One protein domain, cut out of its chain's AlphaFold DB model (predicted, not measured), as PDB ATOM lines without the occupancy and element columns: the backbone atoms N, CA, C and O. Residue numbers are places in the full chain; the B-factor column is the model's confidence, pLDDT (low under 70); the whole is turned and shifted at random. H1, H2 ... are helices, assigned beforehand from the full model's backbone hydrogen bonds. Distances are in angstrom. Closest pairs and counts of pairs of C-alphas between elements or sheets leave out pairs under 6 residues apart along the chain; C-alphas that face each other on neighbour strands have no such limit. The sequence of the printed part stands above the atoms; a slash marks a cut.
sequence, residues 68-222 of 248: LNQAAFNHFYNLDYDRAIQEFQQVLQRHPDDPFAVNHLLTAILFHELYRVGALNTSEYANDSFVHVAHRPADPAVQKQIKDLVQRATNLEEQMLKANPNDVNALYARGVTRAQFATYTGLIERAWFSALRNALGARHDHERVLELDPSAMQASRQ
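What this domain is: This is residues 68 to 222 of the 248 residues of an uncharacterized protein of Acidobacteria bacterium (UniProt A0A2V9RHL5). You are looking at a bundle of long helices that run back and forth: the longest, H4, makes a triangle with H3 and H5, the H1 and H2 hairpin packs on through H2 touching H3, and H6 packs on H5. A long loop, residues 117 to 139, joins H3 to H4 at one end, and its residues 125 to 130 stick out, while the short H7 sits at the corner after H6. The printed part has 155 residues with seven named helices, H1 to H7 in chain order, and no named strand; the class is all helix. The whole is compact, with a radius of gyration of the C-alphas of 15.8 A and spans of 44 by 32 by 28 A.

Where its parts are: Find C-alpha 140 at (40.532, -36.067, -2.952); from there H4, residues 140 to 163, runs 35.0 A to C-alpha 163 at (59.358, -23.989, 23.943). Before it come H3, residues 99 to 116 and 25.5 A long, H2, residues 81 to 94 and 19.8 A, and H1, residues 68 to 77 and 14.2 A. After it look for H5, residues 168 to 187 and 28.5 A, H6, residues 192 to 212 and 30.3 A, and H7, residues 216 to 219 and 5.1 A, which ends at C-alpha 219, (37.502, -22.395, 29.666).

How they stand to each other: Start at H4, which touches H3 opposite ways at a shallow tilt of 24 degrees; their closest C-alphas, of Pro 99 and Ala 153, are 5.1 A apart. With residues 150 to 161 alone H4 touches H5, and the closest C-alphas, of Glu 157 and Ala 170, are 5.1 A apart. H3 and H5 are the hubs, touching three helices each; they run the same way at 18 degrees, closest at the C-alphas of Phe 100 and Ala 173, 6.1 A. Going outward, H2 and H3 form a hairpin, closest at the C-alphas of Leu 92 and Ala 101, 4.9 A, and H1 and H2 form another, closest at those of Ala 72 and Ala 84, 4.5 A. H1 to H5 are an up and down bundle, each helix running against the one before. On H5's part, H6 touches it opposite ways at 20 degrees, with the C-alphas of Gly 175 and Ala 202 closest at 3.9 A. H6 and H7 touch only at the corner, H6 with residues 209 to 210 alone; the closest C-alphas are those of Leu 210 and Met 217, 6.9 A. Among the pairs that are apart are H4 and H6. In H1 to H6 every O i to N i+4 pair is within hydrogen-bond range; H7 is too short for one.

The domain as a whole: The two C-alphas farthest apart, those of Asn 127 and Ala 163, are 48.1 A from each other. The printed part has no cut; the link from H3 to H4 is long, and the other links are tight. Look to the B-factor column for pLDDT under 70 at residues 121 to 135 and 216 to 222; the mean of the printed part is 88.3.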
ATOM      1  N   LEU A  68      34.393 -13.091  15.046       92.75
ATOM      2  CA  LEU A  68      33.776 -14.019  14.097       92.75
ATOM      3  C   LEU A  68      33.589 -15.422  14.657       92.75
ATOM      4  O   LEU A  68      32.702 -16.123  14.182       92.75
ATOM      5  N   ASN A  69      34.365 -15.843  15.662       91.69
ATOM      6  CA  ASN A  69      34.277 -17.217  16.157       91.69
ATOM      7  C   ASN A  69      32.856 -17.555  16.619       91.69
ATOM      8  O   ASN A  69      32.341 -18.617  16.286       91.69
ATOM      9  N   GLN A  70      32.180 -16.640  17.316       90.88
ATOM     10  CA  GLN A  70      30.811 -16.892  17.760       90.88
ATOM     11  C   GLN A  70      29.847 -17.117  16.588       90.88
ATOM     12  O   GLN A  70      29.047 -18.049  16.641       90.88
ATOM     13  N   ALA A  71      29.920 -16.291  15.543       91.31
ATOM     14  CA  ALA A  71      29.082 -16.443  14.356       91.31
ATOM     15  C   ALA A  71      29.417 -17.738  13.595       91.31
ATOM     16  O   ALA A  71      28.513 -18.525  13.318       91.31
ATOM     17  N   ALA A  72      30.705 -18.019  13.393       94.19
ATOM     18  CA  ALA A  72      31.189 -19.211  12.703       94.19
ATOM     19  C   ALA A  72      30.753 -20.508  13.384       94.19
ATOM     20  O   ALA A  72      30.233 -21.414  12.731       94.19
ATOM     21  N   PHE A  73      30.870 -20.585  14.712       92.81
ATOM     22  CA  PHE A  73      30.360 -21.731  15.461       92.81
ATOM     23  C   PHE A  73      28.838 -21.831  15.411       92.81
ATOM     24  O   PHE A  73      28.307 -22.937  15.310       92.81
ATOM     25  N   ASN A  74      28.118 -20.706  15.425       93.06
ATOM     26  CA  ASN A  74      26.669 -20.731  15.246       93.06
ATOM     27  C   ASN A  74      26.287 -21.295  13.871       93.06
ATOM     28  O   ASN A  74      25.387 -22.129  13.799       93.06
ATOM     29  N   HIS A  75      26.954 -20.880  12.794       95.50
ATOM     30  CA  HIS A  75      26.723 -21.427  11.457       95.50
ATOM     31  C   HIS A  75      27.078 -22.917  11.396       95.50
ATOM     32  O   HIS A  75      26.258 -23.720  10.950       95.50
ATOM     33  N   PHE A  76      28.219 -23.307  11.967       94.88
ATOM     34  CA  PHE A  76      28.661 -24.697  12.048       94.88
ATOM     35  C   PHE A  76      27.639 -25.608  12.747       94.88
ATOM     36  O   PHE A  76      27.245 -26.637  12.200       94.88
ATOM     37  N   TYR A  77      27.158 -25.227  13.937       90.81
ATOM     38  CA  TYR A  77      26.180 -26.027  14.683       90.81
ATOM     39  C   TYR A  77      24.789 -26.043  14.039       90.81
ATOM     40  O   TYR A  77      24.012 -26.960  14.297       90.81
ATOM     41  N   ASN A  78      24.479 -25.060  13.190       93.31
ATOM     42  CA  ASN A  78      23.269 -25.043  12.368       93.31
ATOM     43  C   ASN A  78      23.455 -25.744  11.007       93.31
ATOM     44  O   ASN A  78      22.567 -25.647  10.162       93.31
ATOM     45  N   LEU A  79      24.571 -26.459  10.801       92.69
ATOM     46  CA  LEU A  79      24.919 -27.183   9.568       92.69
ATOM     47  C   LEU A  79      25.126 -26.282   8.336       92.69
ATOM     48  O   LEU A  79      25.207 -26.774   7.212       92.69
ATOM     49  N   ASP A  80      25.254 -24.969   8.533       96.31
ATOM     50  CA  ASP A  80      25.602 -23.993   7.496       96.31
ATOM     51  C   ASP A  80      27.128 -23.986   7.309       96.31
ATOM     52  O   ASP A  80      27.838 -23.042   7.670       96.31
ATOM     53  N   TYR A  81      27.646 -25.125   6.836       96.06
ATOM     54  CA  TYR A  81      29.081 -25.388   6.766       96.06
ATOM     55  C   TYR A  81      29.808 -24.434   5.823       96.06
ATOM     56  O   TYR A  81      30.908 -23.999   6.153       96.06
ATOM     57  N   ASP A  82      29.208 -24.067   4.691       97.56
ATOM     58  CA  ASP A  82      29.836 -23.161   3.725       97.56
ATOM     59  C   ASP A  82      30.134 -21.793   4.350       97.56
ATOM     60  O   ASP A  82      31.249 -21.280   4.215       97.56
ATOM     61  N   ARG A  83      29.178 -21.222   5.099       97.19
ATOM     62  CA  ARG A  83      29.402 -19.956   5.815       97.19
ATOM     63  C   ARG A  83      30.405 -20.114   6.947       97.19
ATOM     64  O   ARG A  83      31.327 -19.310   7.043       97.19
ATOM     65  N   ALA A  84      30.290 -21.181   7.737       97.94
ATOM     66  CA  ALA A  84      31.238 -21.449   8.816       97.94
ATOM     67  C   ALA A  84      32.681 -21.576   8.295       97.94
ATOM     68  O   ALA A  84      33.602 -21.015   8.886       97.94
ATOM     69  N   ILE A  85      32.891 -22.263   7.166       98.44
ATOM     70  CA  ILE A  85      34.204 -22.392   6.518       98.44
ATOM     71  C   ILE A  85      34.727 -21.016   6.098       98.44
ATOM     72  O   ILE A  85      35.876 -20.697   6.400       98.44
ATOM     73  N   GLN A  86      33.905 -20.189   5.444       98.31
ATOM     74  CA  GLN A  86      34.308 -18.839   5.027       98.31
ATOM     75  C   GLN A  86      34.716 -17.964   6.220       98.31
ATOM     76  O   GLN A  86      35.714 -17.245   6.158       98.31
ATOM     77  N   GLU A  87      33.975 -18.030   7.321       98.19
ATOM     78  CA  GLU A  87      34.268 -17.250   8.523       98.19
ATOM     79  C   GLU A  87      35.513 -17.776   9.249       98.19
ATOM     80  O   GLU A  87      36.385 -16.986   9.612       98.19
ATOM     81  N   PHE A  88      35.680 -19.095   9.387       98.00
ATOM     82  CA  PHE A  88      36.898 -19.666   9.970       98.00
ATOM     83  C   PHE A  88      38.141 -19.449   9.102       98.00
ATOM     84  O   PHE A  88      39.234 -19.289   9.645       98.00
ATOM     85  N   GLN A  89      38.004 -19.365   7.776       98.31
ATOM     86  CA  GLN A  89      39.094 -18.922   6.902       98.31
ATOM     87  C   GLN A  89      39.526 -17.491   7.233       98.31
ATOM     88  O   GLN A  89      40.725 -17.225   7.300       98.31
ATOM     89  N   GLN A  90      38.581 -16.581   7.486       98.12
ATOM     90  CA  GLN A  90      38.905 -15.214   7.906       98.12
ATOM     91  C   GLN A  90      39.564 -15.184   9.289       98.12
ATOM     92  O   GLN A  90      40.536 -14.454   9.477       98.12
ATOM     93  N   VAL A  91      39.087 -15.994  10.241       97.25
ATOM     94  CA  VAL A  91      39.731 -16.137  11.559       97.25
ATOM     95  C   VAL A  91      41.176 -16.614  11.391       97.25
ATOM     96  O   VAL A  91      42.086 -16.003  11.942       97.25
ATOM     97  N   LEU A  92      41.422 -17.640  10.572       97.81
ATOM     98  CA  LEU A  92      42.775 -18.137  10.312       97.81
ATOM     99  C   LEU A  92      43.668 -17.118   9.593       97.81
ATOM    100  O   LEU A  92      44.868 -17.074   9.844       97.81
ATOM    101  N   GLN A  93      43.113 -16.282   8.714       97.62
ATOM    102  CA  GLN A  93      43.874 -15.198   8.083       97.62
ATOM    103  C   GLN A  93      44.309 -14.131   9.092       97.62
ATOM    104  O   GLN A  93      45.391 -13.568   8.944       97.62
ATOM    105  N   ARG A  94      43.491 -13.852  10.115       97.06
ATOM    106  CA  ARG A  94      43.822 -12.888  11.179       97.06
ATOM    107  C   ARG A  94      44.752 -13.466  12.241       97.06
ATOM    108  O   ARG A  94      45.531 -12.716  12.819       97.06
ATOM    109  N   HIS A  95      44.685 -14.775  12.468       96.38
ATOM    110  CA  HIS A  95      45.474 -15.494  13.471       96.38
ATOM    111  C   HIS A  95      46.258 -16.650  12.819       96.38
ATOM    112  O   HIS A  95      45.988 -17.816  13.110       96.38
ATOM    113  N   PRO A  96      47.205 -16.363  11.901       96.50
ATOM    114  CA  PRO A  96      47.860 -17.394  11.091       96.50
ATOM    115  C   PRO A  96      48.753 -18.352  11.893       96.50
ATOM    116  O   PRO A  96      48.950 -19.489  11.456       96.50
ATOM    117  N   ASP A  97      49.250 -17.909  13.046       95.50
ATOM    118  CA  ASP A  97      50.166 -18.665  13.907       95.50
ATOM    119  C   ASP A  97      49.462 -19.276  15.133       95.50
ATOM    120  O   ASP A  97      50.118 -19.830  16.012       95.50
ATOM    121  N   ASP A  98      48.126 -19.191  15.207       95.25
ATOM    122  CA  ASP A  98      47.344 -19.773  16.299       95.25
ATOM    123  C   ASP A  98      46.801 -21.165  15.903       95.25
ATOM    124  O   ASP A  98      46.021 -21.280  14.947       95.25
ATOM    125  N   PRO A  99      47.161 -22.246  16.626       96.06
ATOM    126  CA  PRO A  99      46.702 -23.592  16.291       96.06
ATOM    127  C   PRO A  99      45.185 -23.774  16.459       96.06
ATOM    128  O   PRO A  99      44.584 -24.570  15.737       96.06
ATOM    129  N   PHE A 100      44.516 -23.008  17.329       95.69
ATOM    130  CA  PHE A 100      43.057 -23.059  17.449       95.69
ATOM    131  C   PHE A 100      42.368 -22.543  16.187       95.69
ATOM    132  O   PHE A 100      41.373 -23.127  15.761       95.69
ATOM    133  N   ALA A 101      42.907 -21.501  15.546       96.94
ATOM    134  CA  ALA A 101      42.353 -20.993  14.292       96.94
ATOM    135  C   ALA A 101      42.438 -22.044  13.173       96.94
ATOM    136  O   ALA A 101      41.481 -22.232  12.415       96.94
ATOM    137  N   VAL A 102      43.556 -22.781  13.108       98.38
ATOM    138  CA  VAL A 102      43.716 -23.914  12.183       98.38
ATOM    139  C   VAL A 102      42.697 -25.010  12.508       98.38
ATOM    140  O   VAL A 102      42.003 -25.487  11.608       98.38
ATOM    141  N   ASN A 103      42.540 -25.351  13.790       97.81
ATOM    142  CA  ASN A 103      41.619 -26.392  14.249       97.81
ATOM    143  C   ASN A 103      40.147 -26.053  14.020       97.81
ATOM    144  O   ASN A 103      39.349 -26.951  13.741       97.81
ATOM    145  N   HIS A 104      39.763 -24.781  14.095       97.00
ATOM    146  CA  HIS A 104      38.410 -24.340  13.769       97.00
ATOM    147  C   HIS A 104      38.088 -24.567  12.289       97.00
ATOM    148  O   HIS A 104      37.072 -25.183  11.961       97.00
ATOM    149  N   LEU A 105      38.992 -24.155  11.392       98.50
ATOM    150  CA  LEU A 105      38.825 -24.382   9.959       98.50
ATOM    151  C   LEU A 105      38.833 -25.880   9.618       98.50
ATOM    152  O   LEU A 105      37.979 -26.348   8.864       98.50
ATOM    153  N   LEU A 106      39.759 -26.639  10.214       98.62
ATOM    154  CA  LEU A 106      39.823 -28.095  10.083       98.62
ATOM    155  C   LEU A 106      38.514 -28.757  10.534       98.62
ATOM    156  O   LEU A 106      38.009 -29.627   9.830       98.62
ATOM    157  N   THR A 107      37.927 -28.309  11.650       97.50
ATOM    158  CA  THR A 107      36.621 -28.793  12.130       97.50
ATOM    159  C   THR A 107      35.550 -28.595  11.062       97.50
ATOM    160  O   THR A 107      34.870 -29.547  10.686       97.50
ATOM    161  N   ALA A 108      35.398 -27.372  10.555       98.00
ATOM    162  CA  ALA A 108      34.329 -27.062   9.615       98.00
ATOM    163  C   ALA A 108      34.456 -27.856   8.309       98.00
ATOM    164  O   ALA A 108      33.470 -28.433   7.858       98.00
ATOM    165  N   ILE A 109      35.667 -27.969   7.754       98.38
ATOM    166  CA  ILE A 109      35.920 -28.736   6.526       98.38
ATOM    167  C   ILE A 109      35.688 -30.233   6.745       98.38
ATOM    168  O   ILE A 109      35.008 -30.872   5.942       98.38
ATOM    169  N   LEU A 110      36.224 -30.801   7.830       97.62
ATOM    170  CA  LEU A 110      36.090 -32.228   8.119       97.62
ATOM    171  C   LEU A 110      34.620 -32.623   8.280       97.62
ATOM    172  O   LEU A 110      34.165 -33.565   7.640       97.62
ATOM    173  N   PHE A 111      33.866 -31.906   9.112       95.56
ATOM    174  CA  PHE A 111      32.465 -32.245   9.358       95.56
ATOM    175  C   PHE A 111      31.565 -31.945   8.160       95.56
ATOM    176  O   PHE A 111      30.619 -32.698   7.937       95.56
ATOM    177  N   HIS A 112      31.879 -30.925   7.357       96.38
ATOM    178  CA  HIS A 112      31.202 -30.715   6.080       96.38
ATOM    179  C   HIS A 112      31.375 -31.927   5.162       96.38
ATOM    180  O   HIS A 112      30.402 -32.426   4.595       96.38
ATOM    181  N   GLU A 113      32.598 -32.449   5.064       95.00
ATOM    182  CA  GLU A 113      32.873 -33.607   4.226       95.00
ATOM    183  C   GLU A 113      32.194 -34.869   4.760       95.00
ATOM    184  O   GLU A 113      31.541 -35.575   3.995       95.00
ATOM    185  N   LEU A 114      32.260 -35.111   6.074       92.19
ATOM    186  CA  LEU A 114      31.552 -36.220   6.722       92.19
ATOM    187  C   LEU A 114      30.037 -36.142   6.485       92.19
ATOM    188  O   LEU A 114      29.408 -37.165   6.212       92.19
ATOM    189  N   TYR A 115      29.457 -34.939   6.530       90.75
ATOM    190  CA  TYR A 115      28.057 -34.709   6.182       90.75
ATOM    191  C   TYR A 115      27.785 -35.037   4.705       90.75
ATOM    192  O   TYR A 115      26.872 -35.804   4.396       90.75
ATOM    193  N   ARG A 116      28.618 -34.533   3.783       91.88
ATOM    194  CA  ARG A 116      28.476 -34.732   2.329       91.88
ATOM    195  C   ARG A 116      28.560 -36.202   1.916       91.88
ATOM    196  O   ARG A 116      27.834 -36.621   1.007       91.88
ATOM    197  N   VAL A 117      29.440 -36.975   2.557       90.00
ATOM    198  CA  VAL A 117      29.609 -38.414   2.291       90.00
ATOM    199  C   VAL A 117      28.624 -39.291   3.069       90.00
ATOM    200  O   VAL A 117      28.599 -40.504   2.865       90.00
ATOM    201  N   GLY A 118      27.793 -38.703   3.933       86.25
ATOM    202  CA  GLY A 118      26.798 -39.422   4.730       86.25
ATOM    203  C   GLY A 118      27.373 -40.176   5.931       86.25
ATOM    204  O   GLY A 118      26.668 -40.984   6.519       86.25
ATOM    205  N   ALA A 119      28.619 -39.904   6.329       83.69
ATOM    206  CA  ALA A 119      29.279 -40.545   7.471       83.69
ATOM    207  C   ALA A 119      28.765 -40.053   8.844       83.69
ATOM    208  O   ALA A 119      29.225 -40.530   9.877       83.69
ATOM    209  N   LEU A 120      27.832 -39.092   8.866       77.75
ATOM    210  CA  LEU A 120      27.161 -38.594  10.078       77.75
ATOM    211  C   LEU A 120      25.708 -39.092  10.214       77.75
ATOM    212  O   LEU A 120      24.980 -38.619  11.089       77.75
ATOM    213  N   ASN A 121      25.250 -40.000   9.345       66.75
ATOM    214  CA  ASN A 121      23.853 -40.429   9.329       66.75
ATOM    215  C   ASN A 121      23.496 -41.271  10.564       66.75
ATOM    216  O   ASN A 121      24.000 -42.368  10.786       66.75
ATOM    217  N   THR A 122      22.559 -40.760  11.368       53.88
ATOM    218  CA  THR A 122      22.167 -41.357  12.653       53.88
ATOM    219  C   THR A 122      21.350 -42.646  12.525       53.88
ATOM    220  O   THR A 122      21.299 -43.428  13.473       53.88
ATOM    221  N   SER A 123      20.754 -42.919  11.358       53.19
ATOM    222  CA  SER A 123      20.038 -44.176  11.073       53.19
ATOM    223  C   SER A 123      20.940 -45.412  11.128       53.19
ATOM    224  O   SER A 123      20.449 -46.528  11.292       53.19
ATOM    225  N   GLU A 124      22.254 -45.218  11.026       50.69
ATOM    226  CA  GLU A 124      23.262 -46.278  11.099       50.69
ATOM    227  C   GLU A 124      23.638 -46.630  12.544       50.69
ATOM    228  O   GLU A 124      24.130 -47.722  12.793       50.69
ATOM    229  N   TYR A 125      23.330 -45.757  13.513       49.25
ATOM    230  CA  TYR A 125      23.480 -46.054  14.943       49.25
ATOM    231  C   TYR A 125      22.274 -46.816  15.516       49.25
ATOM    232  O   TYR A 125      22.333 -47.294  16.646       49.25
ATOM    233  N   ALA A 126      21.174 -46.912  14.760       52.97
ATOM    234  CA  ALA A 126      19.938 -47.578  15.175       52.97
ATOM    235  C   ALA A 126      19.856 -49.056  14.750       52.97
ATOM    236  O   ALA A 126      18.949 -49.758  15.188       52.97
ATOM    237  N   ASN A 127      20.782 -49.532  13.913       44.06
ATOM    238  CA  ASN A 127      20.854 -50.924  13.465       44.06
ATOM    239  C   ASN A 127      22.247 -51.485  13.779       44.06
ATOM    240  O   ASN A 127      23.234 -50.795  13.553       44.06
ATOM    241  N   ASP A 128      22.339 -52.742  14.229       48.66
ATOM    242  CA  ASP A 128      23.572 -53.452  14.648       48.66
ATOM    243  C   ASP A 128      24.670 -53.602  13.561       48.66
ATOM    244  O   ASP A 128      25.647 -54.330  13.728       48.66
ATOM    245  N   SER A 129      24.560 -52.894  12.436       46.16
ATOM    246  CA  SER A 129      25.607 -52.797  11.425       46.16
ATOM    247  C   SER A 129      26.450 -51.546  11.670       46.16
ATOM    248  O   SER A 129      26.256 -50.503  11.047       46.16
ATOM    249  N   PHE A 130      27.449 -51.686  12.547       45.91
ATOM    250  CA  PHE A 130      28.494 -50.688  12.846       45.91
ATOM    251  C   PHE A 130      29.355 -50.299  11.622       45.91
ATOM    252  O   PHE A 130      30.285 -49.500  11.716       45.91
ATOM    253  N   VAL A 131      29.076 -50.902  10.467       51.44
ATOM    254  CA  VAL A 131      29.776 -50.701   9.209       51.44
ATOM    255  C   VAL A 131      28.743 -50.273   8.182       51.44
ATOM    256  O   VAL A 131      28.171 -51.100   7.478       51.44
ATOM    257  N   HIS A 132      28.503 -48.975   8.080       53.69
ATOM    258  CA  HIS A 132      27.798 -48.435   6.934       53.69
ATOM    259  C   HIS A 132      28.731 -47.588   6.067       53.69
ATOM    260  O   HIS A 132      29.796 -47.113   6.466       53.69
ATOM    261  N   VAL A 133      28.386 -47.612   4.789       56.22
ATOM    262  CA  VAL A 133      29.195 -47.230   3.643       56.22
ATOM    263  C   VAL A 133      29.030 -45.730   3.442       56.22
ATOM    264  O   VAL A 133      27.906 -45.238   3.412       56.22
ATOM    265  N   ALA A 134      30.137 -45.004   3.266       57.88
ATOM    266  CA  ALA A 134      30.076 -43.639   2.759       57.88
ATOM    267  C   ALA A 134      29.199 -43.637   1.497       57.88
ATOM    268  O   ALA A 134      29.521 -44.294   0.506       57.88
ATOM    269  N   HIS A 135      28.073 -42.930   1.541       63.16
ATOM    270  CA  HIS A 135      27.090 -42.917   0.458       63.16
ATOM    271  C   HIS A 135      27.687 -42.309  -0.818       63.16
ATOM    272  O   HIS A 135      27.186 -42.522  -1.922       63.16
ATOM    273  N   ARG A 136      28.764 -41.530  -0.656       79.12
ATOM    274  CA  ARG A 136      29.570 -40.934  -1.718       79.12
ATOM    275  C   ARG A 136      31.052 -41.028  -1.354       79.12
ATOM    276  O   ARG A 136      31.382 -40.923  -0.175       79.12
ATOM    277  N   PRO A 137      31.958 -41.174  -2.335       85.38
ATOM    278  CA  PRO A 137      33.387 -41.098  -2.066       85.38
ATOM    279  C   PRO A 137      33.776 -39.698  -1.577       85.38
ATOM    280  O   PRO A 137      33.204 -38.689  -2.011       85.38
ATOM    281  N   ALA A 138      34.770 -39.647  -0.689       89.19
ATOM    282  CA  ALA A 138      35.346 -38.393  -0.228       89.19
ATOM    283  C   ALA A 138      36.136 -37.699  -1.351       89.19
ATOM    284  O   ALA A 138      36.834 -38.360  -2.123       89.19
ATOM    285  N   ASP A 139      36.046 -36.375  -1.436       94.25
ATOM    286  CA  ASP A 139      36.718 -35.571  -2.454       94.25
ATOM    287  C   ASP A 139      38.238 -35.565  -2.192       94.25
ATOM    288  O   ASP A 139      38.670 -35.116  -1.125       94.25
ATOM    289  N   PRO A 140      39.080 -36.048  -3.128       95.75
ATOM    290  CA  PRO A 140      40.532 -36.067  -2.952       95.75
ATOM    291  C   PRO A 140      41.146 -34.697  -2.630       95.75
ATOM    292  O   PRO A 140      42.123 -34.629  -1.879       95.75
ATOM    293  N   ALA A 141      40.587 -33.605  -3.161       97.56
ATOM    294  CA  ALA A 141      41.069 -32.256  -2.886       97.56
ATOM    295  C   ALA A 141      40.789 -31.851  -1.432       97.56
ATOM    296  O   ALA A 141      41.677 -31.331  -0.753       97.56
ATOM    297  N   VAL A 142      39.594 -32.167  -0.924       97.19
ATOM    298  CA  VAL A 142      39.215 -31.921   0.476       97.19
ATOM    299  C   VAL A 142      40.041 -32.792   1.421       97.19
ATOM    300  O   VAL A 142      40.541 -32.309   2.434       97.19
ATOM    301  N   GLN A 143      40.276 -34.056   1.066       96.94
ATOM    302  CA  GLN A 143      41.151 -34.948   1.830       96.94
ATOM    303  C   GLN A 143      42.579 -34.402   1.944       96.94
ATOM    304  O   GLN A 143      43.165 -34.411   3.028       96.94
ATOM    305  N   LYS A 144      43.137 -33.888   0.839       98.19
ATOM    306  CA  LYS A 144      44.440 -33.217   0.856       98.19
ATOM    307  C   LYS A 144      44.409 -31.988   1.766       98.19
ATOM    308  O   LYS A 144      45.298 -31.832   2.594       98.19
ATOM    309  N   GLN A 145      43.374 -31.158   1.658       98.25
ATOM    310  CA  GLN A 145      43.222 -29.962   2.486       98.25
ATOM    311  C   GLN A 145      43.154 -30.290   3.986       98.25
ATOM    312  O   GLN A 145      43.795 -29.614   4.787       98.25
ATOM    313  N   ILE A 146      42.431 -31.348   4.368       98.38
ATOM    314  CA  ILE A 146      42.377 -31.849   5.750       98.38
ATOM    315  C   ILE A 146      43.783 -32.219   6.236       98.38
ATOM    316  O   ILE A 146      44.197 -31.772   7.305       98.38
ATOM    317  N   LYS A 147      44.542 -32.988   5.446       98.38
ATOM    318  CA  LYS A 147      45.913 -33.395   5.799       98.38
ATOM    319  C   LYS A 147      46.862 -32.202   5.918       98.38
ATOM    320  O   LYS A 147      47.637 -32.143   6.870       98.38
ATOM    321  N   ASP A 148      46.768 -31.239   5.005       98.62
ATOM    322  CA  ASP A 148      47.582 -30.020   5.034       98.62
ATOM    323  C   ASP A 148      47.298 -29.192   6.305       98.62
ATOM    324  O   ASP A 148      48.226 -28.699   6.950       98.62
ATOM    325  N   LEU A 149      46.026 -29.078   6.711       98.62
ATOM    326  CA  LEU A 149      45.631 -28.388   7.946       98.62
ATOM    327  C   LEU A 149      46.099 -29.129   9.202       98.62
ATOM    328  O   LEU A 149      46.632 -28.488  10.106       98.62
ATOM    329  N   VAL A 150      45.969 -30.459   9.246       98.56
ATOM    330  CA  VAL A 150      46.488 -31.287  10.350       98.56
ATOM    331  C   VAL A 150      47.997 -31.105  10.497       98.56
ATOM    332  O   VAL A 150      48.486 -30.896  11.609       98.56
ATOM    333  N   GLN A 151      48.740 -31.136   9.387       98.56
ATOM    334  CA  GLN A 151      50.187 -30.937   9.416       98.56
ATOM    335  C   GLN A 151      50.549 -29.532   9.904       98.56
ATOM    336  O   GLN A 151      51.466 -29.373  10.710       98.56
ATOM    337  N   ARG A 152      49.820 -28.507   9.445       98.50
ATOM    338  CA  ARG A 152      50.030 -27.126   9.887       98.50
ATOM    339  C   ARG A 152      49.777 -26.962  11.386       98.50
ATOM    340  O   ARG A 152      50.632 -26.398  12.061       98.50
ATOM    341  N   ALA A 153      48.646 -27.456  11.895       98.31
ATOM    342  CA  ALA A 153      48.321 -27.404  13.322       98.31
ATOM    343  C   ALA A 153      49.391 -28.125  14.153       98.31
ATOM    344  O   ALA A 153      49.963 -27.528  15.061       98.31
ATOM    345  N   THR A 154      49.759 -29.345  13.745       98.12
ATOM    346  CA  THR A 154      50.794 -30.151  14.414       98.12
ATOM    347  C   THR A 154      52.126 -29.405  14.498       98.12
ATOM    348  O   THR A 154      52.750 -29.384  15.554       98.12
ATOM    349  N   ASN A 155      52.558 -28.748  13.417       98.50
ATOM    350  CA  ASN A 155      53.813 -27.993  13.410       98.50
ATOM    351  C   ASN A 155      53.797 -26.830  14.417       98.50
ATOM    352  O   ASN A 155      54.771 -26.648  15.150       98.50
ATOM    353  N   LEU A 156      52.701 -26.061  14.460       98.12
ATOM    354  CA  LEU A 156      52.537 -24.948  15.403       98.12
ATOM    355  C   LEU A 156      52.530 -25.454  16.850       98.12
ATOM    356  O   LEU A 156      53.269 -24.957  17.698       98.12
ATOM    357  N   GLU A 157      51.747 -26.492  17.123       97.94
ATOM    358  CA  GLU A 157      51.616 -27.097  18.450       97.94
ATOM    359  C   GLU A 157      52.942 -27.683  18.943       97.94
ATOM    360  O   GLU A 157      53.335 -27.466  20.087       97.94
ATOM    361  N   GLU A 158      53.673 -28.400  18.086       97.62
ATOM    362  CA  GLU A 158      54.989 -28.935  18.426       97.62
ATOM    363  C   GLU A 158      56.016 -27.834  18.675       97.62
ATOM    364  O   GLU A 158      56.851 -27.976  19.568       97.62
ATOM    365  N   GLN A 159      55.970 -26.735  17.921       97.81
ATOM    366  CA  GLN A 159      56.835 -25.585  18.168       97.81
ATOM    367  C   GLN A 159      56.554 -24.969  19.545       97.81
ATOM    368  O   GLN A 159      57.495 -24.726  20.304       97.81
ATOM    369  N   MET A 160      55.280 -24.776  19.895       96.00
ATOM    370  CA  MET A 160      54.881 -24.267  21.210       96.00
ATOM    371  C   MET A 160      55.310 -25.216  22.338       96.00
ATOM    372  O   MET A 160      55.887 -24.775  23.329       96.00
ATOM    373  N   LEU A 161      55.123 -26.528  22.163       97.00
ATOM    374  CA  LEU A 161      55.483 -27.532  23.172       97.00
ATOM    375  C   LEU A 161      56.993 -27.749  23.313       97.00
ATOM    376  O   LEU A 161      57.459 -28.110  24.392       97.00
ATOM    377  N   LYS A 162      57.777 -27.510  22.257       97.69
ATOM    378  CA  LYS A 162      59.246 -27.471  22.355       97.69
ATOM    379  C   LYS A 162      59.713 -26.305  23.220       97.69
ATOM    380  O   LYS A 162      60.671 -26.466  23.971       97.69
ATOM    381  N   ALA A 163      59.053 -25.152  23.116       96.81
ATOM    382  CA  ALA A 163      59.358 -23.989  23.943       96.81
ATOM    383  C   ALA A 163      58.865 -24.167  25.389       96.81
ATOM    384  O   ALA A 163      59.578 -23.825  26.331       96.81
ATOM    385  N   ASN A 164      57.668 -24.729  25.569       96.12
ATOM    386  CA  ASN A 164      57.092 -25.033  26.872       96.12
ATOM    387  C   ASN A 164      56.329 -26.374  26.838       96.12
ATOM    388  O   ASN A 164      55.171 -26.412  26.419       96.12
ATOM    389  N   PRO A 165      56.921 -27.466  27.359       95.62
ATOM    390  CA  PRO A 165      56.277 -28.782  27.373       95.62
ATOM    391  C   PRO A 165      54.967 -28.854  28.172       95.62
ATOM    392  O   PRO A 165      54.189 -29.785  27.978       95.62
ATOM    393  N   ASN A 166      54.723 -27.894  29.070       94.19
ATOM    394  CA  ASN A 166      53.510 -27.796  29.882       94.19
ATOM    395  C   ASN A 166      52.583 -26.661  29.405       94.19
ATOM    396  O   ASN A 166      51.761 -26.173  30.182       94.19
ATOM    397  N   ASP A 167      52.714 -26.200  28.157       93.12
ATOM    398  CA  ASP A 167      51.768 -25.243  27.588       93.12
ATOM    399  C   ASP A 167      50.388 -25.899  27.441       93.12
ATOM    400  O   ASP A 167      50.138 -26.710  26.547       93.12
ATOM    401  N   VAL A 168      49.482 -25.535  28.350       91.50
ATOM    402  CA  VAL A 168      48.114 -26.062  28.424       91.50
ATOM    403  C   VAL A 168      47.350 -25.830  27.119       91.50
ATOM    404  O   VAL A 168      46.577 -26.687  26.692       91.50
ATOM    405  N   ASN A 169      47.576 -24.694  26.456       90.75
ATOM    406  CA  ASN A 169      46.875 -24.350  25.226       90.75
ATOM    407  C   ASN A 169      47.379 -25.198  24.061       90.75
ATOM    408  O   ASN A 169      46.567 -25.722  23.301       90.75
ATOM    409  N   ALA A 170      48.696 -25.373  23.951       94.31
ATOM    410  CA  ALA A 170      49.289 -26.200  22.908       94.31
ATOM    411  C   ALA A 170      48.957 -27.690  23.095       94.31
ATOM    412  O   ALA A 170      48.640 -28.371  22.121       94.31
ATOM    413  N   LEU A 171      48.952 -28.191  24.338       95.00
ATOM    414  CA  LEU A 171      48.495 -29.552  24.648       95.00
ATOM    415  C   LEU A 171      47.023 -29.739  24.270       95.00
ATOM    416  O   LEU A 171      46.674 -30.709  23.598       95.00
ATOM    417  N   TYR A 172      46.158 -28.798  24.655       94.19
ATOM    418  CA  TYR A 172      44.739 -28.873  24.322       94.19
ATOM    419  C   TYR A 172      44.508 -28.857  22.806       94.19
ATOM    420  O   TYR A 172      43.771 -29.706  22.296       94.19
ATOM    421  N   ALA A 173      45.152 -27.925  22.094       95.25
ATOM    422  CA  ALA A 173      45.060 -27.808  20.644       95.25
ATOM    423  C   ALA A 173      45.538 -29.092  19.953       95.25
ATOM    424  O   ALA A 173      44.781 -29.663  19.168       95.25
ATOM    425  N   ARG A 174      46.694 -29.639  20.354       97.62
ATOM    426  CA  ARG A 174      47.206 -30.906  19.810       97.62
ATOM    427  C   ARG A 174      46.274 -32.079  20.053       97.62
ATOM    428  O   ARG A 174      46.083 -32.916  19.167       97.62
ATOM    429  N   GLY A 175      45.647 -32.124  21.225       96.31
ATOM    430  CA  GLY A 175      44.623 -33.116  21.512       96.31
ATOM    431  C   GLY A 175      43.429 -33.010  20.558       96.31
ATOM    432  O   GLY A 175      42.959 -34.027  20.048       96.31
ATOM    433  N   VAL A 176      42.972 -31.791  20.244       96.31
ATOM    434  CA  VAL A 176      41.903 -31.555  19.256       96.31
ATOM    435  C   VAL A 176      42.341 -31.980  17.850       96.31
ATOM    436  O   VAL A 176      41.620 -32.752  17.214       96.31
ATOM    437  N   THR A 177      43.533 -31.583  17.401       98.25
ATOM    438  CA  THR A 177      44.104 -31.952  16.091       98.25
ATOM    439  C   THR A 177      44.170 -33.465  15.909       98.25
ATOM    440  O   THR A 177      43.708 -34.014  14.904       98.25
ATOM    441  N   ARG A 178      44.692 -34.177  16.916       98.19
ATOM    442  CA  ARG A 178      44.771 -35.644  16.921       98.19
ATOM    443  C   ARG A 178      43.388 -36.289  16.903       98.19
ATOM    444  O   ARG A 178      43.183 -37.251  16.167       98.19
ATOM    445  N   ALA A 179      42.430 -35.763  17.664       96.94
ATOM    446  CA  ALA A 179      41.062 -36.275  17.656       96.94
ATOM    447  C   ALA A 179      40.406 -36.114  16.274       96.94
ATOM    448  O   ALA A 179      39.835 -37.067  15.750       96.94
ATOM    449  N   GLN A 180      40.553 -34.948  15.640       97.62
ATOM    450  CA  GLN A 180      40.034 -34.692  14.292       97.62
ATOM    451  C   GLN A 180      40.695 -35.595  13.247       97.62
ATOM    452  O   GLN A 180      40.010 -36.158  12.392       97.62
ATOM    453  N   PHE A 181      42.013 -35.795  13.330       97.56
ATOM    454  CA  PHE A 181      42.711 -36.701  12.422       97.56
ATOM    455  C   PHE A 181      42.316 -38.167  12.653       97.56
ATOM    456  O   PHE A 181      42.183 -38.934  11.698       97.56
ATOM    457  N   ALA A 182      42.036 -38.560  13.899       95.00
ATOM    458  CA  ALA A 182      41.455 -39.864  14.196       95.00
ATOM    459  C   ALA A 182      40.070 -40.032  13.551       95.00
ATOM    460  O   ALA A 182      39.806 -41.060  12.928       95.00
ATOM    461  N   THR A 183      39.207 -39.016  13.637       93.00
ATOM    462  CA  THR A 183      37.895 -39.015  12.972       93.00
ATOM    463  C   THR A 183      38.034 -39.126  11.455       93.00
ATOM    464  O   THR A 183      37.370 -39.963  10.845       93.00
ATOM    465  N   TYR A 184      38.928 -38.341  10.846       94.50
ATOM    466  CA  TYR A 184      39.220 -38.408   9.413       94.50
ATOM    467  C   TYR A 184      39.673 -39.814   8.994       94.50
ATOM    468  O   TYR A 184      39.064 -40.447   8.132       94.50
ATOM    469  N   THR A 185      40.717 -40.337   9.636       91.69
ATOM    470  CA  THR A 185      41.290 -41.639   9.272       91.69
ATOM    471  C   THR A 185      40.334 -42.799   9.552       91.69
ATOM    472  O   THR A 185      40.318 -43.765   8.795       91.69
ATOM    473  N   GLY A 186      39.498 -42.709  10.590       89.56
ATOM    474  CA  GLY A 186      38.511 -43.733  10.929       89.56
ATOM    475  C   GLY A 186      37.311 -43.759   9.981       89.56
ATOM    476  O   GLY A 186      36.933 -44.828   9.507       89.56
ATOM    477  N   LEU A 187      36.727 -42.594   9.686       87.88
ATOM    478  CA  LEU A 187      35.465 -42.508   8.942       87.88
ATOM    479  C   LEU A 187      35.647 -42.356   7.429       87.88
ATOM    480  O   LEU A 187      34.794 -42.815   6.674       87.88
ATOM    481  N   ILE A 188      36.743 -41.740   6.978       89.00
ATOM    482  CA  ILE A 188      37.011 -41.523   5.549       89.00
ATOM    483  C   ILE A 188      38.006 -42.559   5.024       89.00
ATOM    484  O   ILE A 188      37.684 -43.293   4.092       89.00
ATOM    485  N   GLU A 189      39.194 -42.669   5.626       88.44
ATOM    486  CA  GLU A 189      40.235 -43.582   5.117       88.44
ATOM    487  C   GLU A 189      40.062 -45.038   5.571       88.44
ATOM    488  O   GLU A 189      40.716 -45.932   5.033       88.44
ATOM    489  N   ARG A 190      39.193 -45.297   6.558       87.25
ATOM    490  CA  ARG A 190      38.996 -46.618   7.189       87.25
ATOM    491  C   ARG A 190      40.303 -47.223   7.729       87.25
ATOM    492  O   ARG A 190      40.476 -48.442   7.789       87.25
ATOM    493  N   ALA A 191      41.228 -46.365   8.149       89.25
ATOM    494  CA  ALA A 191      42.536 -46.709   8.689       89.25
ATOM    495  C   ALA A 191      42.480 -46.822  10.224       89.25
ATOM    496  O   ALA A 191      43.029 -45.996  10.955       89.25
ATOM    497  N   TRP A 192      41.815 -47.867  10.726       87.12
ATOM    498  CA  TRP A 192      41.474 -48.041  12.149       87.12
ATOM    499  C   TRP A 192      42.660 -47.937  13.116       87.12
ATOM    500  O   TRP A 192      42.537 -47.326  14.174       87.12
ATOM    501  N   PHE A 193      43.824 -48.487  12.758       89.06
ATOM    502  CA  PHE A 193      45.026 -48.388  13.595       89.06
ATOM    503  C   PHE A 193      45.543 -46.952  13.712       89.06
ATOM    504  O   PHE A 193      45.949 -46.530  14.796       89.06
ATOM    505  N   SER A 194      45.500 -46.192  12.612       89.50
ATOM    506  CA  SER A 194      45.853 -44.771  12.620       89.50
ATOM    507  C   SER A 194      44.873 -43.986  13.488       89.50
ATOM    508  O   SER A 194      45.294 -43.215  14.355       89.50
ATOM    509  N   ALA A 195      43.574 -44.257  13.331       90.19
ATOM    510  CA  ALA A 195      42.528 -43.630  14.127       90.19
ATOM    511  C   ALA A 195      42.716 -43.899  15.626       90.19
ATOM    512  O   ALA A 195      42.745 -42.963  16.423       90.19
ATOM    513  N   LEU A 196      42.938 -45.158  16.013       92.31
ATOM    514  CA  LEU A 196      43.152 -45.541  17.408       92.31
ATOM    515  C   LEU A 196      44.398 -44.877  18.002       92.31
ATOM    516  O   LEU A 196      44.337 -44.328  19.101       92.31
ATOM    517  N   ARG A 197      45.524 -44.885  17.277       94.75
ATOM    518  CA  ARG A 197      46.767 -44.255  17.745       94.75
ATOM    519  C   ARG A 197      46.576 -42.761  18.003       94.75
ATOM    520  O   ARG A 197      47.021 -42.260  19.033       94.75
ATOM    521  N   ASN A 198      45.909 -42.063  17.088       95.62
ATOM    522  CA  ASN A 198      45.642 -40.636  17.235       95.62
ATOM    523  C   ASN A 198      44.639 -40.355  18.360       95.62
ATOM    524  O   ASN A 198      44.874 -39.454  19.160       95.62
ATOM    525  N   ALA A 199      43.586 -41.164  18.501       90.56
ATOM    526  CA  ALA A 199      42.617 -41.025  19.587       90.56
ATOM    527  C   ALA A 199      43.261 -41.210  20.974       90.56
ATOM    528  O   ALA A 199      42.984 -40.441  21.894       90.56
ATOM    529  N   LEU A 200      44.164 -42.186  21.126       95.62
ATOM    530  CA  LEU A 200      44.921 -42.377  22.368       95.62
ATOM    531  C   LEU A 200      45.875 -41.208  22.643       95.62
ATOM    532  O   LEU A 200      45.961 -40.744  23.777       95.62
ATOM    533  N   GLY A 201      46.555 -40.698  21.610       95.50
ATOM    534  CA  GLY A 201      47.401 -39.510  21.734       95.50
ATOM    535  C   GLY A 201      46.614 -38.259  22.137       95.50
ATOM    536  O   GLY A 201      47.080 -37.490  22.972       95.50
ATOM    537  N   ALA A 202      45.410 -38.080  21.587       95.25
ATOM    538  CA  ALA A 202      44.507 -36.992  21.953       95.25
ATOM    539  C   ALA A 202      44.076 -37.081  23.418       95.25
ATOM    540  O   ALA A 202      44.161 -36.103  24.158       95.25
ATOM    541  N   ARG A 203      43.672 -38.284  23.846       92.25
ATOM    542  CA  ARG A 203      43.303 -38.552  25.234       92.25
ATOM    543  C   ARG A 203      44.444 -38.213  26.189       92.25
ATOM    544  O   ARG A 203      44.203 -37.524  27.171       92.25
ATOM    545  N   HIS A 204      45.662 -38.657  25.887       95.75
ATOM    546  CA  HIS A 204      46.827 -38.365  26.719       95.75
ATOM    547  C   HIS A 204      47.086 -36.856  26.847       95.75
ATOM    548  O   HIS A 204      47.323 -36.364  27.949       95.75
ATOM    549  N   ASP A 205      46.986 -36.105  25.746       93.31
ATOM    550  CA  ASP A 205      47.156 -34.648  25.773       93.31
ATOM    551  C   ASP A 205      46.074 -33.962  26.625       93.31
ATOM    552  O   ASP A 205      46.380 -33.079  27.427       93.31
ATOM    553  N   HIS A 206      44.810 -34.382  26.504       90.31
ATOM    554  CA  HIS A 206      43.704 -33.824  27.292       90.31
ATOM    555  C   HIS A 206      43.743 -34.235  28.772       90.31
ATOM    556  O   HIS A 206      43.377 -33.432  29.630       90.31
ATOM    557  N   GLU A 207      44.225 -35.436  29.094       91.31
ATOM    558  CA  GLU A 207      44.516 -35.846  30.475       91.31
ATOM    559  C   GLU A 207      45.622 -34.968  31.072       91.31
ATOM    560  O   GLU A 207      45.458 -34.437  32.170       91.31
ATOM    561  N   ARG A 208      46.694 -34.699  30.317       92.56
ATOM    562  CA  ARG A 208      47.768 -33.810  30.770       92.56
ATOM    563  C   ARG A 208      47.289 -32.375  31.005       92.56
ATOM    564  O   ARG A 208      47.721 -31.735  31.961       92.56
ATOM    565  N   VAL A 209      46.380 -31.870  30.169       90.12
ATOM    566  CA  VAL A 209      45.718 -30.570  30.386       90.12
ATOM    567  C   VAL A 209      44.987 -30.547  31.726       90.12
ATOM    568  O   VAL A 209      45.148 -29.591  32.476       90.12
ATOM    569  N   LEU A 210      44.229 -31.597  32.049       87.50
ATOM    570  CA  LEU A 210      43.499 -31.705  33.315       87.50
ATOM    571  C   LEU A 210      44.417 -31.794  34.538       87.50
ATOM    572  O   LEU A 210      44.072 -31.265  35.591       87.50
ATOM    573  N   GLU A 211      45.569 -32.451  34.407       89.75
ATOM    574  CA  GLU A 211      46.583 -32.500  35.466       89.75
ATOM    575  C   GLU A 211      47.204 -31.126  35.741       89.75
ATOM    576  O   GLU A 211      47.475 -30.793  36.895       89.75
ATOM    577  N   LEU A 212      47.457 -30.342  34.689       88.38
ATOM    578  CA  LEU A 212      48.102 -29.031  34.786       88.38
ATOM    579  C   LEU A 212      47.129 -27.931  35.215       88.38
ATOM    580  O   LEU A 212      47.476 -27.078  36.028       88.38
ATOM    581  N   ASP A 213      45.922 -27.947  34.660       82.81
ATOM    582  CA  ASP A 213      44.869 -26.988  34.956       82.81
ATOM    583  C   ASP A 213      43.493 -27.682  34.899       82.81
ATOM    584  O   ASP A 213      42.862 -27.772  33.838       82.81
ATOM    585  N   PRO A 214      42.969 -28.127  36.054       78.44
ATOM    586  CA  PRO A 214      41.639 -28.726  36.143       78.44
ATOM    587  C   PRO A 214      40.507 -27.806  35.655       78.44
ATOM    588  O   PRO A 214      39.432 -28.288  35.287       78.44
ATOM    589  N   SER A 215      40.722 -26.484  35.647       72.81
ATOM    590  CA  SER A 215      39.746 -25.485  35.193       72.81
ATOM    591  C   SER A 215      39.843 -25.177  33.693       72.81
ATOM    592  O   SER A 215      38.857 -24.723  33.100       72.81
ATOM    593  N   ALA A 216      40.963 -25.513  33.038       62.50
ATOM    594  CA  ALA A 216      41.186 -25.264  31.612       62.50
ATOM    595  C   ALA A 216      40.135 -25.932  30.724       62.50
ATOM    596  O   ALA A 216      39.677 -25.327  29.758       62.50
ATOM    597  N   MET A 217      39.680 -27.137  31.082       56.81
ATOM    598  CA  MET A 217      38.609 -27.841  30.359       56.81
ATOM    599  C   MET A 217      37.272 -27.092  30.367       56.81
ATOM    600  O   MET A 217      36.426 -27.316  29.501       56.81
ATOM    601  N   GLN A 218      37.047 -26.225  31.355       52.81
ATOM    602  CA  GLN A 218      35.847 -25.400  31.437       52.81
ATOM    603  C   GLN A 218      35.984 -24.134  30.579       52.81
ATOM    604  O   GLN A 218      34.998 -23.711  29.980       52.81
ATOM    605  N   ALA A 219      37.197 -23.580  30.468       51.59
ATOM    606  CA  ALA A 219      37.502 -22.395  29.666       51.59
ATOM    607  C   ALA A 219      37.675 -22.689  28.162       51.59
ATOM    608  O   ALA A 219      37.341 -21.842  27.339       51.59
ATOM    609  N   SER A 220      38.171 -23.874  27.788       54.38
ATOM    610  CA  SER A 220      38.382 -24.273  26.386       54.38
ATOM    611  C   SER A 220      37.141 -24.865  25.715       54.38
ATOM    612  O   SER A 220      37.094 -24.991  24.490       54.38
ATOM    613  N   ARG A 221      36.113 -25.222  26.496       50.62
ATOM    614  CA  ARG A 221      34.850 -25.740  25.969       50.62
ATOM    615  C   ARG A 221      34.151 -24.648  25.159       50.62
ATOM    616  O   ARG A 221      33.595 -23.707  25.721       50.62
ATOM    617  N   GLN A 222      34.130 -24.821  23.839       53.22
ATOM    618  CA  GLN A 222      33.287 -24.031  22.947       53.22
ATOM    619  C   GLN A 222      31.832 -24.117  23.442       53.22
ATOM    620  O   GLN A 222      31.341 -25.222  23.713       53.22
TER     621      GLN A 222